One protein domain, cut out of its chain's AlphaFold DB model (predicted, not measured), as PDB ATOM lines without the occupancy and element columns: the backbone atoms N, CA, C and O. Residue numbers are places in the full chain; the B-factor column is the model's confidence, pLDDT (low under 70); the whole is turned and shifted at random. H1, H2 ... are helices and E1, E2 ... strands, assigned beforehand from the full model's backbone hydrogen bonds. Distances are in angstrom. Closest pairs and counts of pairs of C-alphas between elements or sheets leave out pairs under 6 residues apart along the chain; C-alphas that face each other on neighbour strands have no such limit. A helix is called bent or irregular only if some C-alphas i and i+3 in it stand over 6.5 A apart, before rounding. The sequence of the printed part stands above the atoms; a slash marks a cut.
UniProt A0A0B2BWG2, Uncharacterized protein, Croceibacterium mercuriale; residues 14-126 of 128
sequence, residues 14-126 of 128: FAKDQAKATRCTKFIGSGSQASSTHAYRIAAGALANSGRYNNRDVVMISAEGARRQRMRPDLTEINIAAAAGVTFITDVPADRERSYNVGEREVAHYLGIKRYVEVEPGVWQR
ATOM      1  N   PHE A  14     126.673 106.511 106.405       93.75
ATOM      2  CA  PHE A  14     127.740 107.090 105.586       93.75
ATOM      3  C   PHE A  14     127.847 106.436 104.208       93.75
ATOM      4  O   PHE A  14     127.976 107.139 103.216       93.75
ATOM      5  N   ALA A  15     127.746 105.105 104.128       94.00
ATOM      6  CA  ALA A  15     127.864 104.396 102.856       94.00
ATOM      7  C   ALA A  15     126.780 104.830 101.852       94.00
ATOM      8  O   ALA A  15     127.093 105.120 100.697       94.00
ATOM      9  N   LYS A  16     125.521 104.957 102.301       91.94
ATOM     10  CA  LYS A  16     124.430 105.450 101.443       91.94
ATOM     11  C   LYS A  16     124.617 106.922 101.061       91.94
ATOM     12  O   LYS A  16     124.350 107.296  99.922       91.94
ATOM     13  N   ASP A  17     125.097 107.757 101.983       94.31
ATOM     14  CA  ASP A  17     125.301 109.184 101.729       94.31
ATOM     15  C   ASP A  17     126.458 109.421 100.758       94.31
ATOM     16  O   ASP A  17     126.332 110.228  99.842       94.31
ATOM     17  N   GLN A  18     127.543 108.658 100.893       96.50
ATOM     18  CA  GLN A  18     128.647 108.646  99.944       96.50
ATOM     19  C   GLN A  18     128.180 108.183  98.559       96.50
ATOM     20  O   GLN A  18     128.546 108.807  97.571       96.50
ATOM     21  N   ALA A  19     127.335 107.150  98.464       94.62
ATOM     22  CA  ALA A  19     126.785 106.692  97.185       94.62
ATOM     23  C   ALA A  19     125.879 107.737  96.498       94.62
ATOM     24  O   ALA A  19     125.834 107.807  95.271       94.62
ATOM     25  N   LYS A  20     125.176 108.587  97.263       94.69
ATOM     26  CA  LYS A  20     124.508 109.777  96.701       94.69
ATOM     27  C   LYS A  20     125.536 110.808  96.238       94.69
ATOM     28  O   LYS A  20     125.438 111.318  95.123       94.69
ATOM     29  N   ALA A  21     126.527 111.100  97.078       96.56
ATOM     30  CA  ALA A  21     127.550 112.106  96.815       96.56
ATOM     31  C   ALA A  21     128.354 111.811  95.540       96.56
ATOM     32  O   ALA A  21     128.603 112.728  94.758       96.56
ATOM     33  N   THR A  22     128.663 110.542  95.254       96.56
ATOM     34  CA  THR A  22     129.366 110.159  94.019       96.56
ATOM     35  C   THR A  22     128.582 110.485  92.753       96.56
ATOM     36  O   THR A  22     129.184 110.606  91.700       96.56
ATOM     37  N   ARG A  23     127.264 110.694  92.813       96.50
ATOM     38  CA  ARG A  23     126.456 111.147  91.663       96.50
ATOM     39  C   ARG A  23     126.420 112.671  91.526       96.50
ATOM     40  O   ARG A  23     125.881 113.187  90.553       96.50
ATOM     41  N   CYS A  24     126.964 113.390  92.504       98.19
ATOM     42  CA  CYS A  24     126.812 114.829  92.646       98.19
ATOM     43  C   CYS A  24     128.093 115.589  92.279       98.19
ATOM     44  O   CYS A  24     129.208 115.064  92.245       98.19
ATOM     45  N   THR A  25     127.912 116.874  92.011       98.31
ATOM     46  CA  THR A  25     128.950 117.854  91.656       98.31
ATOM     47  C   THR A  25     129.096 118.941  92.719       98.31
ATOM     48  O   THR A  25     130.191 119.471  92.900       98.31
ATOM     49  N   LYS A  26     128.011 119.236  93.451       98.44
ATOM     50  CA  LYS A  26     127.948 120.226  94.530       98.44
ATOM     51  C   LYS A  26     127.183 119.692  95.733       98.44
ATOM     52  O   LYS A  26     126.395 118.752  95.615       98.44
ATOM     53  N   PHE A  27     127.438 120.296  96.882       98.50
ATOM     54  CA  PHE A  27     126.810 119.946  98.145       98.50
ATOM     55  C   PHE A  27     126.134 121.184  98.731       98.50
ATOM     56  O   PHE A  27     126.705 122.273  98.717       98.50
ATOM     57  N   ILE A  28     124.932 121.013  99.262       98.56
ATOM     58  CA  ILE A  28     124.272 121.995 100.112       98.56
ATOM     59  C   ILE A  28     123.971 121.328 101.443       98.56
ATOM     60  O   ILE A  28     123.307 120.294 101.513       98.56
ATOM     61  N   GLY A  29     124.438 121.939 102.520       96.56
ATOM     62  CA  GLY A  29     124.101 121.481 103.853       96.56
ATOM     63  C   GLY A  29     124.517 122.481 104.906       96.56
ATOM     64  O   GLY A  29     125.615 123.035 104.871       96.56
ATOM     65  N   SER A  30     123.632 122.681 105.875       90.94
ATOM     66  CA  SER A  30     123.936 123.374 107.117       90.94
ATOM     67  C   SER A  30     123.499 122.479 108.262       90.94
ATOM     68  O   SER A  30     122.374 121.985 108.305       90.94
ATOM     69  N   GLY A  31     124.434 122.208 109.157       91.81
ATOM     70  CA  GLY A  31     124.220 121.341 110.296       91.81
ATOM     71  C   GLY A  31     125.132 121.768 111.424       91.81
ATOM     72  O   GLY A  31     126.246 122.261 111.209       91.81
ATOM     73  N   SER A  32     124.641 121.621 112.639       92.69
ATOM     74  CA  SER A  32     125.410 121.918 113.846       92.69
ATOM     75  C   SER A  32     126.611 120.972 113.985       92.69
ATOM     76  O   SER A  32     126.631 119.893 113.392       92.69
ATOM     77  N   GLN A  33     127.625 121.357 114.765       91.31
ATOM     78  CA  GLN A  33     128.948 120.706 114.765       91.31
ATOM     79  C   GLN A  33     128.901 119.180 114.961       91.31
ATOM     80  O   GLN A  33     129.620 118.442 114.297       91.31
ATOM     81  N   ALA A  34     127.995 118.688 115.809       89.88
ATOM     82  CA  ALA A  34     127.817 117.258 116.054       89.88
ATOM     83  C   ALA A  34     126.965 116.526 114.994       89.88
ATOM     84  O   ALA A  34     126.443 115.455 115.285       89.88
ATOM     85  N   SER A  35     126.728 117.099 113.808       92.44
ATOM     86  CA  SER A  35     125.869 116.526 112.756       92.44
ATOM     87  C   SER A  35     126.692 115.906 111.633       92.44
ATOM     88  O   SER A  35     127.797 116.359 111.336       92.44
ATOM     89  N   SER A  36     126.148 114.880 110.974       93.69
ATOM     90  CA  SER A  36     126.771 114.346 109.756       93.69
ATOM     91  C   SER A  36     126.761 115.388 108.638       93.69
ATOM     92  O   SER A  36     127.773 115.561 107.979       93.69
ATOM     93  N   THR A  37     125.684 116.171 108.508       95.06
ATOM     94  CA  THR A  37     125.586 117.291 107.559       95.06
ATOM     95  C   THR A  37     126.747 118.277 107.697       95.06
ATOM     96  O   THR A  37     127.328 118.682 106.696       95.06
ATOM     97  N   HIS A  38     127.141 118.628 108.927       95.81
ATOM     98  CA  HIS A  38     128.305 119.479 109.173       95.81
ATOM     99  C   HIS A  38     129.600 118.826 108.696       95.81
ATOM    100  O   HIS A  38     130.381 119.462 107.997       95.81
ATOM    101  N   ALA A  39     129.822 117.560 109.056       96.50
ATOM    102  CA  ALA A  39     131.021 116.829 108.661       96.50
ATOM    103  C   ALA A  39     131.114 116.662 107.134       96.50
ATOM    104  O   ALA A  39     132.185 116.842 106.560       96.50
ATOM    105  N   TYR A  40     129.986 116.408 106.467       97.56
ATOM    106  CA  TYR A  40     129.905 116.311 105.010       97.56
ATOM    107  C   TYR A  40     130.157 117.659 104.337       97.56
ATOM    108  O   TYR A  40     130.900 117.713 103.364       97.56
ATOM    109  N   ARG A  41     129.625 118.757 104.892       97.50
ATOM    110  CA  ARG A  41     129.915 120.120 104.420       97.50
ATOM    111  C   ARG A  41     131.416 120.413 104.447       97.50
ATOM    112  O   ARG A  41     131.939 120.972 103.492       97.50
ATOM    113  N   ILE A  42     132.104 120.025 105.523       97.44
ATOM    114  CA  ILE A  42     133.562 120.177 105.630       97.44
ATOM    115  C   ILE A  42     134.281 119.298 104.600       97.44
ATOM    116  O   ILE A  42     135.160 119.794 103.903       97.44
ATOM    117  N   ALA A  43     133.886 118.029 104.457       97.25
ATOM    118  CA  ALA A  43     134.495 117.103 103.497       97.25
ATOM    119  C   ALA A  43     134.332 117.560 102.037       97.25
ATOM    120  O   ALA A  43     135.260 117.446 101.243       97.25
ATOM    121  N   ALA A  44     133.178 118.132 101.699       97.50
ATOM    122  CA  ALA A  44     132.891 118.690 100.384       97.50
ATOM    123  C   ALA A  44     133.705 119.964 100.063       97.50
ATOM    124  O   ALA A  44     133.803 120.351  98.895       97.50
ATOM    125  N   GLY A  45     134.299 120.618 101.069       97.25
ATOM    126  CA  GLY A  45     135.196 121.759 100.896       97.25
ATOM    127  C   GLY A  45     134.576 122.883 100.060       97.25
ATOM    128  O   GLY A  45     133.454 123.316 100.311       97.25
ATOM    129  N   ALA A  46     135.291 123.334  99.027       96.88
ATOM    130  CA  ALA A  46     134.842 124.407  98.133       96.88
ATOM    131  C   ALA A  46     133.607 124.052  97.272       96.88
ATOM    132  O   ALA A  46     133.051 124.921  96.598       96.88
ATOM    133  N   LEU A  47     133.182 122.784  97.253       97.81
ATOM    134  CA  LEU A  47     131.964 122.343  96.566       97.81
ATOM    135  C   LEU A  47     130.713 122.462  97.448       97.81
ATOM    136  O   LEU A  47     129.604 122.295  96.934       97.81
ATOM    137  N   ALA A  48     130.880 122.723  98.748       98.19
ATOM    138  CA  ALA A  48     129.785 122.955  99.677       98.19
ATOM    139  C   ALA A  48     129.348 124.419  99.671       98.19
ATOM    140  O   ALA A  48     130.195 125.300  99.791       98.19
ATOM    141  N   ASN A  49     128.034 124.654  99.606       98.12
ATOM    142  CA  ASN A  49     127.401 125.974  99.707       98.12
ATOM    143  C   ASN A  49     128.173 127.037  98.895       98.12
ATOM    144  O   ASN A  49     128.636 128.044  99.436       98.12
ATOM    145  N   SER A  50     128.436 126.747  97.614       97.50
ATOM    146  CA  SER A  50     129.412 127.503  96.823       97.50
ATOM    147  C   SER A  50     128.920 128.871  96.339       97.50
ATOM    148  O   SER A  50     129.687 129.593  95.699       97.50
ATOM    149  N   GLY A  51     127.643 129.209  96.541       98.12
ATOM    150  CA  GLY A  51     126.980 130.427  96.058       98.12
ATOM    151  C   GLY A  51     126.936 130.557  94.531       98.12
ATOM    152  O   GLY A  51     126.498 131.569  93.989       98.12
ATOM    153  N   ARG A  52     127.436 129.546  93.816       97.75
ATOM    154  CA  ARG A  52     127.628 129.517  92.366       97.75
ATOM    155  C   ARG A  52     127.215 128.155  91.844       97.75
ATOM    156  O   ARG A  52     127.821 127.147  92.217       97.75
ATOM    157  N   TYR A  53     126.213 128.170  90.975       98.38
ATOM    158  CA  TYR A  53     125.588 126.991  90.397       98.38
ATOM    159  C   TYR A  53     125.261 127.237  88.925       98.38
ATOM    160  O   TYR A  53     125.087 128.382  88.501       98.38
ATOM    161  N   ASN A  54     125.159 126.164  88.153       97.88
ATOM    162  CA  ASN A  54     124.681 126.169  86.776       97.88
ATOM    163  C   ASN A  54     123.766 124.958  86.527       97.88
ATOM    164  O   ASN A  54     123.802 123.988  87.274       97.88
ATOM    165  N   ASN A  55     122.983 124.981  85.451       97.31
ATOM    166  CA  ASN A  55     121.982 123.948  85.157       97.31
ATOM    167  C   ASN A  55     122.539 122.529  84.910       97.31
ATOM    168  O   ASN A  55     121.763 121.580  84.857       97.31
ATOM    169  N   ARG A  56     123.858 122.362  84.753       97.25
ATOM    170  CA  ARG A  56     124.507 121.044  84.655       97.25
ATOM    171  C   ARG A  56     124.910 120.476  86.013       97.25
ATOM    172  O   ARG A  56     125.336 119.324  86.078       97.25
ATOM    173  N   ASP A  57     124.812 121.261  87.085       98.44
ATOM    174  CA  ASP A  57     125.155 120.782  88.415       98.44
ATOM    175  C   ASP A  57     124.095 119.790  88.915       98.44
ATOM    176  O   ASP A  57     122.884 120.021  88.856       98.44
ATOM    177  N   VAL A  58     124.589 118.685  89.467       98.50
ATOM    178  CA  VAL A  58     123.825 117.766  90.316       98.50
ATOM    179  C   VAL A  58     124.207 118.065  91.759       98.50
ATOM    180  O   VAL A  58     125.384 117.960  92.125       98.50
ATOM    181  N   VAL A  59     123.244 118.486  92.569       98.62
ATOM    182  CA  VAL A  59     123.483 119.041  93.902       98.62
ATOM    183  C   VAL A  59     122.918 118.108  94.964       98.62
ATOM    184  O   VAL A  59     121.706 117.927  95.060       98.62
ATOM    185  N   MET A  60     123.791 117.544  95.794       98.38
ATOM    186  CA  MET A  60     123.366 116.817  96.987       98.38
ATOM    187  C   MET A  60     122.875 117.819  98.030       98.38
ATOM    188  O   MET A  60     123.630 118.722  98.386       98.38
ATOM    189  N   ILE A  61     121.671 117.637  98.568       98.31
ATOM    190  CA  ILE A  61     121.235 118.339  99.780       98.31
ATOM    191  C   ILE A  61     121.290 117.357 100.948       98.31
ATOM    192  O   ILE A  61     120.787 116.239 100.854       98.31
ATOM    193  N   SER A  62     121.907 117.778 102.048       96.56
ATOM    194  CA  SER A  62     121.803 117.100 103.337       96.56
ATOM    195  C   SER A  62     121.269 118.073 104.373       96.56
ATOM    196  O   SER A  62     121.777 119.188 104.519       96.56
ATOM    197  N   ALA A  63     120.267 117.633 105.119       95.38
ATOM    198  CA  ALA A  63     119.662 118.396 106.189       95.38
ATOM    199  C   ALA A  63     119.743 117.650 107.517       95.38
ATOM    200  O   ALA A  63     119.618 116.429 107.615       95.38
ATOM    201  N   GLU A  64     119.942 118.421 108.576       92.81
ATOM    202  CA  GLU A  64     120.017 117.876 109.913       92.81
ATOM    203  C   GLU A  64     118.637 117.415 110.418       92.81
ATOM    204  O   GLU A  64     117.644 118.146 110.371       92.81
ATOM    205  N   GLY A  65     118.591 116.186 110.938       88.94
ATOM    206  CA  GLY A  65     117.408 115.611 111.569       88.94
ATOM    207  C   GLY A  65     117.049 116.230 112.929       88.94
ATOM    208  O   GLY A  65     117.571 117.256 113.368       88.94
ATOM    209  N   ALA A  66     116.115 115.587 113.622       85.56
ATOM    210  CA  ALA A  66     115.564 116.042 114.883       85.56
ATOM    211  C   ALA A  66     116.597 115.873 115.998       85.56
ATOM    212  O   ALA A  66     116.903 114.763 116.428       85.56
ATOM    213  N   ARG A  67     117.125 116.998 116.481       86.06
ATOM    214  CA  ARG A  67     117.965 117.054 117.676       86.06
ATOM    215  C   ARG A  67     117.900 118.411 118.358       86.06
ATOM    216  O   ARG A  67     117.500 119.410 117.757       86.06
ATOM    217  N   ARG A  68     118.350 118.449 119.616       81.81
ATOM    218  CA  ARG A  68     118.542 119.701 120.355       81.81
ATOM    219  C   ARG A  68     119.525 120.586 119.580       81.81
ATOM    220  O   ARG A  68     120.586 120.110 119.175       81.81
ATOM    221  N   GLN A  69     119.142 121.846 119.364       85.56
ATOM    222  CA  GLN A  69     119.909 122.834 118.592       85.56
ATOM    223  C   GLN A  69     120.187 122.418 117.136       85.56
ATOM    224  O   GLN A  69     121.235 122.766 116.588       85.56
ATOM    225  N   ARG A  70     119.273 121.664 116.501       89.50
ATOM    226  CA  ARG A  70     119.376 121.428 115.056       89.50
ATOM    227  C   ARG A  70     119.437 122.757 114.308       89.50
ATOM    228  O   ARG A  70     118.729 123.702 114.668       89.50
ATOM    229  N   MET A  71     120.226 122.800 113.246       93.25
ATOM    230  CA  MET A  71     120.150 123.897 112.289       93.25
ATOM    231  C   MET A  71     119.102 123.577 111.226       93.25
ATOM    232  O   MET A  71     118.927 122.425 110.829       93.25
ATOM    233  N   ARG A  72     118.351 124.599 110.808       93.56
ATOM    234  CA  ARG A  72     117.410 124.465 109.691       93.56
ATOM    235  C   ARG A  72     118.182 124.366 108.367       93.56
ATOM    236  O   ARG A  72     119.312 124.858 108.305       93.56
ATOM    237  N   PRO A  73     117.585 123.770 107.320       95.25
ATOM    238  CA  PRO A  73     118.172 123.775 105.986       95.25
ATOM    239  C   PRO A  73     118.500 125.196 105.513       95.25
ATOM    240  O   PRO A  73     117.766 126.143 105.805       95.25
ATOM    241  N   ASP A  74     119.585 125.333 104.755       96.31
ATOM    242  CA  ASP A  74     119.997 126.610 104.172       96.31
ATOM    243  C   ASP A  74     119.125 126.952 102.954       96.31
ATOM    244  O   ASP A  74     119.456 126.655 101.808       96.31
ATOM    245  N   LEU A  75     117.953 127.538 103.213       96.81
ATOM    246  CA  LEU A  75     116.991 127.872 102.159       96.81
ATOM    247  C   LEU A  75     117.518 128.950 101.202       96.81
ATOM    248  O   LEU A  75     117.082 129.003 100.052       96.81
ATOM    249  N   THR A  76     118.439 129.801 101.658       97.88
ATOM    250  CA  THR A  76     119.081 130.812 100.812       97.88
ATOM    251  C   THR A  76     119.945 130.131  99.765       97.88
ATOM    252  O   THR A  76     119.778 130.396  98.576       97.88
ATOM    253  N   GLU A  77     120.789 129.188 100.172       98.38
ATOM    254  CA  GLU A  77     121.641 128.456  99.236       98.38
ATOM    255  C   GLU A  77     120.824 127.574  98.281       98.38
ATOM    256  O   GLU A  77     121.060 127.566  97.069       98.38
ATOM    257  N   ILE A  78     119.783 126.903  98.797       98.44
ATOM    258  CA  ILE A  78     118.848 126.125  97.968       98.44
ATOM    259  C   ILE A  78     118.173 127.022  96.923       98.44
ATOM    260  O   ILE A  78     117.999 126.597  95.782       98.44
ATOM    261  N   ASN A  79     117.829 128.271  97.260       98.31
ATOM    262  CA  ASN A  79     117.265 129.216  96.292       98.31
ATOM    263  C   ASN A  79     118.226 129.574  95.169       98.31
ATOM    264  O   ASN A  79     117.793 129.631  94.019       98.31
ATOM    265  N   ILE A  80     119.496 129.825  95.488       98.44
ATOM    266  CA  ILE A  80     120.504 130.169  94.480       98.44
ATOM    267  C   ILE A  80     120.670 128.993  93.509       98.44
ATOM    268  O   ILE A  80     120.615 129.182  92.293       98.44
ATOM    269  N   ALA A  81     120.782 127.770  94.029       98.38
ATOM    270  CA  ALA A  81     120.871 126.569  93.202       98.38
ATOM    271  C   ALA A  81     119.591 126.328  92.378       98.38
ATOM    272  O   ALA A  81     119.659 126.065  91.178       98.38
ATOM    273  N   ALA A  82     118.409 126.494  92.976       98.19
ATOM    274  CA  ALA A  82     117.134 126.326  92.280       98.19
ATOM    275  C   ALA A  82     116.944 127.362  91.156       98.19
ATOM    276  O   ALA A  82     116.405 127.040  90.097       98.19
ATOM    277  N   ALA A  83     117.404 128.601  91.360       97.50
ATOM    278  CA  ALA A  83     117.381 129.646  90.338       97.50
ATOM    279  C   ALA A  83     118.275 129.301  89.137       97.50
ATOM    280  O   ALA A  83     117.909 129.609  88.005       97.50
ATOM    281  N   ALA A  84     119.392 128.607  89.370       98.00
ATOM    282  CA  ALA A  84     120.276 128.109  88.318       98.00
ATOM    283  C   ALA A  84     119.727 126.880  87.566       98.00
ATOM    284  O   ALA A  84     120.330 126.463  86.579       98.00
ATOM    285  N   GLY A  85     118.600 126.303  88.001       97.62
ATOM    286  CA  GLY A  85     117.964 125.170  87.324       97.62
ATOM    287  C   GLY A  85     118.737 123.857  87.460       97.62
ATOM    288  O   GLY A  85     118.745 123.059  86.530       97.62
ATOM    289  N   VAL A  86     119.409 123.645  88.594       98.56
ATOM    290  CA  VAL A  86     120.158 122.409  88.882       98.56
ATOM    291  C   VAL A  86     119.242 121.188  88.993       98.56
ATOM    292  O   VAL A  86     118.033 121.338  89.174       98.56
ATOM    293  N   THR A  87     119.823 119.986  89.002       98.62
ATOM    294  CA  THR A  87     119.168 118.775  89.535       98.62
ATOM    295  C   THR A  87     119.536 118.606  91.008       98.62
ATOM    296  O   THR A  87     120.717 118.691  91.348       98.62
ATOM    297  N   PHE A  88     118.572 118.328  91.888       98.69
ATOM    298  CA  PHE A  88     118.859 118.029  93.298       98.69
ATOM    299  C   PHE A  88     118.783 116.533  93.593       98.69
ATOM    300  O   PHE A  88     117.939 115.828  93.043       98.69
ATOM    301  N   ILE A  89     119.632 116.066  94.510       98.44
ATOM    302  CA  ILE A  89     119.562 114.732  95.109       98.44
ATOM    303  C   ILE A  89     119.429 114.874  96.634       98.44
ATOM    304  O   ILE A  89     120.306 115.443  97.285       98.44
ATOM    305  N   THR A  90     118.346 114.350  97.204       97.25
ATOM    306  CA  THR A  90     118.036 114.330  98.649       97.25
ATOM    307  C   THR A  90     117.977 112.892  99.175       97.25
ATOM    308  O   THR A  90     118.261 111.939  98.444       97.25
ATOM    309  N   ASP A  91     117.582 112.690 100.437       94.94
ATOM    310  CA  ASP A  91     117.136 111.361 100.874       94.94
ATOM    311  C   ASP A  91     115.903 110.888 100.078       94.94
ATOM    312  O   ASP A  91     115.024 111.684  99.717       94.94
ATOM    313  N   VAL A  92     115.851 109.575  99.825       95.00
ATOM    314  CA  VAL A  92     114.702 108.896  99.207       95.00
ATOM    315  C   VAL A  92     113.478 108.948 100.133       95.00
ATOM    316  O   VAL A  92     113.661 109.062 101.349       95.00
ATOM    317  N   PRO A  93     112.239 108.795  99.622       94.75
ATOM    318  CA  PRO A  93     111.023 108.898 100.436       94.75
ATOM    319  C   PRO A  93     111.043 108.039 101.712       94.75
ATOM    320  O   PRO A  93     110.806 108.554 102.801       94.75
ATOM    321  N   ALA A  94     111.466 106.772 101.613       93.56
ATOM    322  CA  ALA A  94     111.526 105.845 102.750       93.56
ATOM    323  C   ALA A  94     112.495 106.272 103.875       93.56
ATOM    324  O   ALA A  94     112.301 105.921 105.041       93.56
ATOM    325  N   ASP A  95     113.554 107.018 103.546       91.62
ATOM    326  CA  ASP A  95     114.451 107.606 104.541       91.62
ATOM    327  C   ASP A  95     113.881 108.939 105.042       91.62
ATOM    328  O   ASP A  95     113.844 109.190 106.248       91.62
ATOM    329  N   ARG A  96     113.400 109.784 104.127       94.06
ATOM    330  CA  ARG A  96     112.881 111.127 104.398       94.06
ATOM    331  C   ARG A  96     111.665 111.128 105.327       94.06
ATOM    332  O   ARG A  96     111.552 112.004 106.179       94.06
ATOM    333  N   GLU A  97     110.772 110.156 105.195       92.81
ATOM    334  CA  GLU A  97     109.520 110.079 105.960       92.81
ATOM    335  C   GLU A  97     109.704 109.600 107.405       92.81
ATOM    336  O   GLU A  97     108.784 109.705 108.220       92.81
ATOM    337  N   ARG A  98     110.904 109.132 107.772       91.81
ATOM    338  CA  ARG A  98     111.200 108.745 109.156       91.81
ATOM    339  C   ARG A  98     111.012 109.938 110.092       91.81
ATOM    340  O   ARG A  98     111.414 111.061 109.792       91.81
ATOM    341  N   SER A  99     110.452 109.687 111.276       87.94
ATOM    342  CA  SER A  99     110.087 110.730 112.247       87.94
ATOM    343  C   SER A  99     111.248 111.672 112.596       87.94
ATOM    344  O   SER A  99     111.045 112.883 112.716       87.94
ATOM    345  N   TYR A 100     112.473 111.140 112.674       87.75
ATOM    346  CA  TYR A 100     113.678 111.916 112.960       87.75
ATOM    347  C   TYR A 100     114.135 112.814 111.798       87.75
ATOM    348  O   TYR A 100     114.836 113.790 112.040       87.75
ATOM    349  N   ASN A 101     113.743 112.558 110.549       90.56
ATOM    350  CA  ASN A 101     114.238 113.269 109.362       90.56
ATOM    351  C   ASN A 101     113.452 114.561 109.069       90.56
ATOM    352  O   ASN A 101     113.018 114.837 107.954       90.56
ATOM    353  N   VAL A 102     113.257 115.390 110.099       93.38
ATOM    354  CA  VAL A 102     112.540 116.676 109.982       93.38
ATOM    355  C   VAL A 102     113.177 117.615 108.953       93.38
ATOM    356  O   VAL A 102     112.451 118.217 108.171       93.38
ATOM    357  N   GLY A 103     114.511 117.698 108.900       93.81
ATOM    358  CA  GLY A 103     115.216 118.567 107.956       93.81
ATOM    359  C   GLY A 103     115.026 118.143 106.498       93.81
ATOM    360  O   GLY A 103     114.751 118.983 105.650       93.81
ATOM    361  N   GLU A 104     115.099 116.842 106.202       95.31
ATOM    362  CA  GLU A 104     114.890 116.323 104.840       95.31
ATOM    363  C   GLU A 104     113.447 116.555 104.358       95.31
ATOM    364  O   GLU A 104     113.214 116.868 103.190       95.31
ATOM    365  N   ARG A 105     112.459 116.478 105.262       96.12
ATOM    366  CA  ARG A 105     111.063 116.830 104.946       96.12
ATOM    367  C   ARG A 105     110.887 118.322 104.669       96.12
ATOM    368  O   ARG A 105     110.161 118.679 103.745       96.12
ATOM    369  N   GLU A 106     111.566 119.185 105.427       96.69
ATOM    370  CA  GLU A 106     111.592 120.633 105.169       96.69
ATOM    371  C   GLU A 106     112.203 120.947 103.796       96.69
ATOM    372  O   GLU A 106     111.652 121.767 103.062       96.69
ATOM    373  N   VAL A 107     113.288 120.259 103.417       97.62
ATOM    374  CA  VAL A 107     113.900 120.385 102.085       97.62
ATOM    375  C   VAL A 107     112.916 119.979 100.992       97.62
ATOM    376  O   VAL A 107     112.673 120.772 100.087       97.62
ATOM    377  N   ALA A 108     112.310 118.793 101.080       97.56
ATOM    378  CA  ALA A 108     111.366 118.323 100.061       97.56
ATOM    379  C   ALA A 108     110.156 119.255  99.907       97.56
ATOM    380  O   ALA A 108     109.769 119.594  98.789       97.56
ATOM    381  N   HIS A 109     109.600 119.738 101.022       97.50
ATOM    382  CA  HIS A 109     108.532 120.732 100.987       97.50
ATOM    383  C   HIS A 109     108.979 122.017 100.271       97.50
ATOM    384  O   HIS A 109     108.262 122.541  99.416       97.50
ATOM    385  N   TYR A 110     110.184 122.505 100.576       97.88
ATOM    386  CA  TYR A 110     110.711 123.716  99.959       97.88
ATOM    387  C   TYR A 110     110.983 123.558  98.463       97.88
ATOM    388  O   TYR A 110     110.659 124.455  97.685       97.88
ATOM    389  N   LEU A 111     111.522 122.414  98.037       98.12
ATOM    390  CA  LEU A 111     111.703 122.095  96.621       98.12
ATOM    391  C   LEU A 111     110.357 122.104  95.878       98.12
ATOM    392  O   LEU A 111     110.258 122.718  94.813       98.12
ATOM    393  N   GLY A 112     109.298 121.563  96.486       97.38
ATOM    394  CA  GLY A 112     107.932 121.660  95.959       97.38
ATOM    395  C   GLY A 112     107.464 123.107  95.755       97.38
ATOM    396  O   GLY A 112     106.964 123.453  94.685       97.38
ATOM    397  N   ILE A 113     107.714 124.003  96.721       97.06
ATOM    398  CA  ILE A 113     107.432 125.448  96.574       97.06
ATOM    399  C   ILE A 113     108.211 126.052  95.392       97.06
ATOM    400  O   ILE A 113     107.707 126.930  94.690       97.06
ATOM    401  N   LYS A 114     109.434 125.573  95.132       97.00
ATOM    402  CA  LYS A 114     110.273 125.997  93.995       97.00
ATOM    403  C   LYS A 114     109.881 125.356  92.663       97.00
ATOM    404  O   LYS A 114     110.576 125.583  91.668       97.00
ATOM    405  N   ARG A 115     108.755 124.634  92.630       97.12
ATOM    406  CA  ARG A 115     108.225 123.900  91.472       97.12
ATOM    407  C   ARG A 115     109.150 122.785  90.990       97.12
ATOM    408  O   ARG A 115     109.114 122.424  89.820       97.12
ATOM    409  N   TYR A 116     109.989 122.262  91.877       98.25
ATOM    410  CA  TYR A 116     110.698 121.020  91.621       98.25
ATOM    411  C   TYR A 116     109.770 119.843  91.902       98.25
ATOM    412  O   TYR A 116     109.018 119.857  92.879       98.25
ATOM    413  N   VAL A 117     109.848 118.823  91.058       97.75
ATOM    414  CA  VAL A 117     109.133 117.557  91.215       97.75
ATOM    415  C   VAL A 117     110.141 116.433  91.399       97.75
ATOM    416  O   VAL A 117     111.228 116.463  90.820       97.75
ATOM    417  N   GLU A 118     109.795 115.462  92.237       97.62
ATOM    418  CA  GLU A 118     110.597 114.257  92.430       97.62
ATOM    419  C   GLU A 118     110.331 113.307  91.252       97.62
ATOM    420  O   GLU A 118     109.234 112.766  91.127       97.62
ATOM    421  N   VAL A 119     111.306 113.172  90.349       97.38
ATOM    422  CA  VAL A 119     111.190 112.372  89.110       97.38
ATOM    423  C   VAL A 119     111.643 110.925  89.307       97.38
ATOM    424  O   VAL A 119     111.173 110.021  88.625       97.38
ATOM    425  N   GLU A 120     112.523 110.707  90.280       96.62
ATOM    426  CA  GLU A 120     112.946 109.404  90.794       96.62
ATOM    427  C   GLU A 120     113.112 109.532  92.315       96.62
ATOM    428  O   GLU A 120     113.283 110.652  92.802       96.62
ATOM    429  N   PRO A 121     113.124 108.437  93.095       96.75
ATOM    430  CA  PRO A 121     113.342 108.510  94.538       96.75
ATOM    431  C   PRO A 121     114.577 109.346  94.915       96.75
ATOM    432  O   PRO A 121     115.718 108.977  94.628       96.75
ATOM    433  N   GLY A 122     114.346 110.475  95.583       96.94
ATOM    434  CA  GLY A 122     115.357 111.441  96.006       96.94
ATOM    435  C   GLY A 122     115.884 112.366  94.905       96.94
ATOM    436  O   GLY A 122     116.695 113.228  95.225       96.94
ATOM    437  N   VAL A 123     115.467 112.231  93.643       98.25
ATOM    438  CA  VAL A 123     115.944 113.050  92.514       98.25
ATOM    439  C   VAL A 123     114.887 114.072  92.129       98.25
ATOM    440  O   VAL A 123     113.773 113.713  91.751       98.25
ATOM    441  N   TRP A 124     115.255 115.350  92.163       98.50
ATOM    442  CA  TRP A 124     114.340 116.456  91.911       98.50
ATOM    443  C   TRP A 124     114.782 117.294  90.720       98.50
ATOM    444  O   TRP A 124     115.927 117.755  90.659       98.50
ATOM    445  N   GLN A 125     113.843 117.566  89.818       98.19
ATOM    446  CA  GLN A 125     114.051 118.400  88.635       98.19
ATOM    447  C   GLN A 125     112.906 119.398  88.462       98.19
ATOM    448  O   GLN A 125     111.802 119.199  88.973       98.19
ATOM    449  N   ARG A 126     113.167 120.489  87.739       93.62
ATOM    450  CA  ARG A 126     112.091 121.349  87.247       93.62
ATOM    451  C   ARG A 126     111.384 120.647  86.085       93.62
ATOM    452  O   ARG A 126     112.083 120.102  85.232       93.62
TER     453      ARG A 126
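Overview. This is residues 14 to 126 of the 128 residues of an uncharacterized protein of Croceibacterium mercuriale (UniProt A0A0B2BWG2). A strongly twisted sheet of five strands forms the core, with H2 packed over one face at E1, H3 over the other face, and H5 beside the strands on H3's side. H1 grazes the sheet and short H4 lies off it, next to the start of H5. The 113 printed residues hold, in chain order, H1 E1 H2 E2 H3 E3 H4 H5 E4 E5; the sheet's order is E1 E2 E3 E5 E4, mixed, and the class is mixed, helices and strands. The whole is compact, with a radius of gyration of the C-alphas of 12.6 A, and rounded, spanning 35 by 28 by 26 A.

Along the chain. H1, residues 14 to 21, begins at C-alpha 14 (127.740, 107.090, 105.586) and is 10.1 A long. E1 is residues 26 to 30, 13.6 A. H2, residues 36 to 47, 16.3 A, is irregular: C-alphas 43 and 46 are 9.1 A apart. E2 is residues 58 to 63, 16.4 A, and H3 residues 75 to 83, 12.0 A. E3 is residues 87 to 89 and H4 residues 93 to 96. H5, residues 102 to 113, is 16.8 A. E4 is residues 117 to 120, and E5, residues 123 to 125, ends at C-alpha 125 (114.051, 118.400, 88.635).

Arrangement. E1 and E2 are parallel at 15 degrees, with N 28 and O 60 2.8 A apart. E2 and E3 are parallel at 39 degrees, with N 59 and O 87 at 2.8 A. E3 and E5 are antiparallel at 158 degrees, with N 124 and O 88 at 2.9 A. E4 and E5 form a hairpin, with N 123 and O 120 at 2.8 A. Two strand-helix-strand units, parallel neighbour strands with a helix between, are E1, H2, E2, left-handed in its crossover, and E2, H3, E3, right-handed; E3, H4 H5, E4 is a split one, with E5 between its strands, right-handed. The sheet and its helices make three layers, with helices on both faces of the sheet: H3 and H5 on one face, H2 on the other. H2 lies over E1 at a height over the sheet of 6.4 A; the closest C-alphas are those of Lys 26 and Leu 47, 5.0 A. H3 lies over E2 at 8.5 A; the closest C-alphas are those of Val 59 and Ala 81, 8.0 A. H5, over none of the strands, has a height of 4.5 A, only just above the sheet's level. H1 only grazes the sheet with residues 17 to 21; the C-alphas of Ala 21 and Met 60 are its closest to E2, 6.3 A. H4 is not on the sheet and only just touches H5, only at the corner, with 3 pairs of C-alphas within 8 A; the closest are those of Arg 96 and Glu 104, 5.6 A. In H1, H3 and H5 every O i to N i+4 pair is within hydrogen-bond range, in H2 6 of 8; H4 is too short for such a pair.

Size, cuts and confidence. The farthest C-alphas, those of Arg 56 and Arg 68, are 36.2 A apart. The printed part has no cut, and the link E2 to H3 is long, with 11 residues. The mean pLDDT of the printed part is 95.6, and no printed residue is under 70.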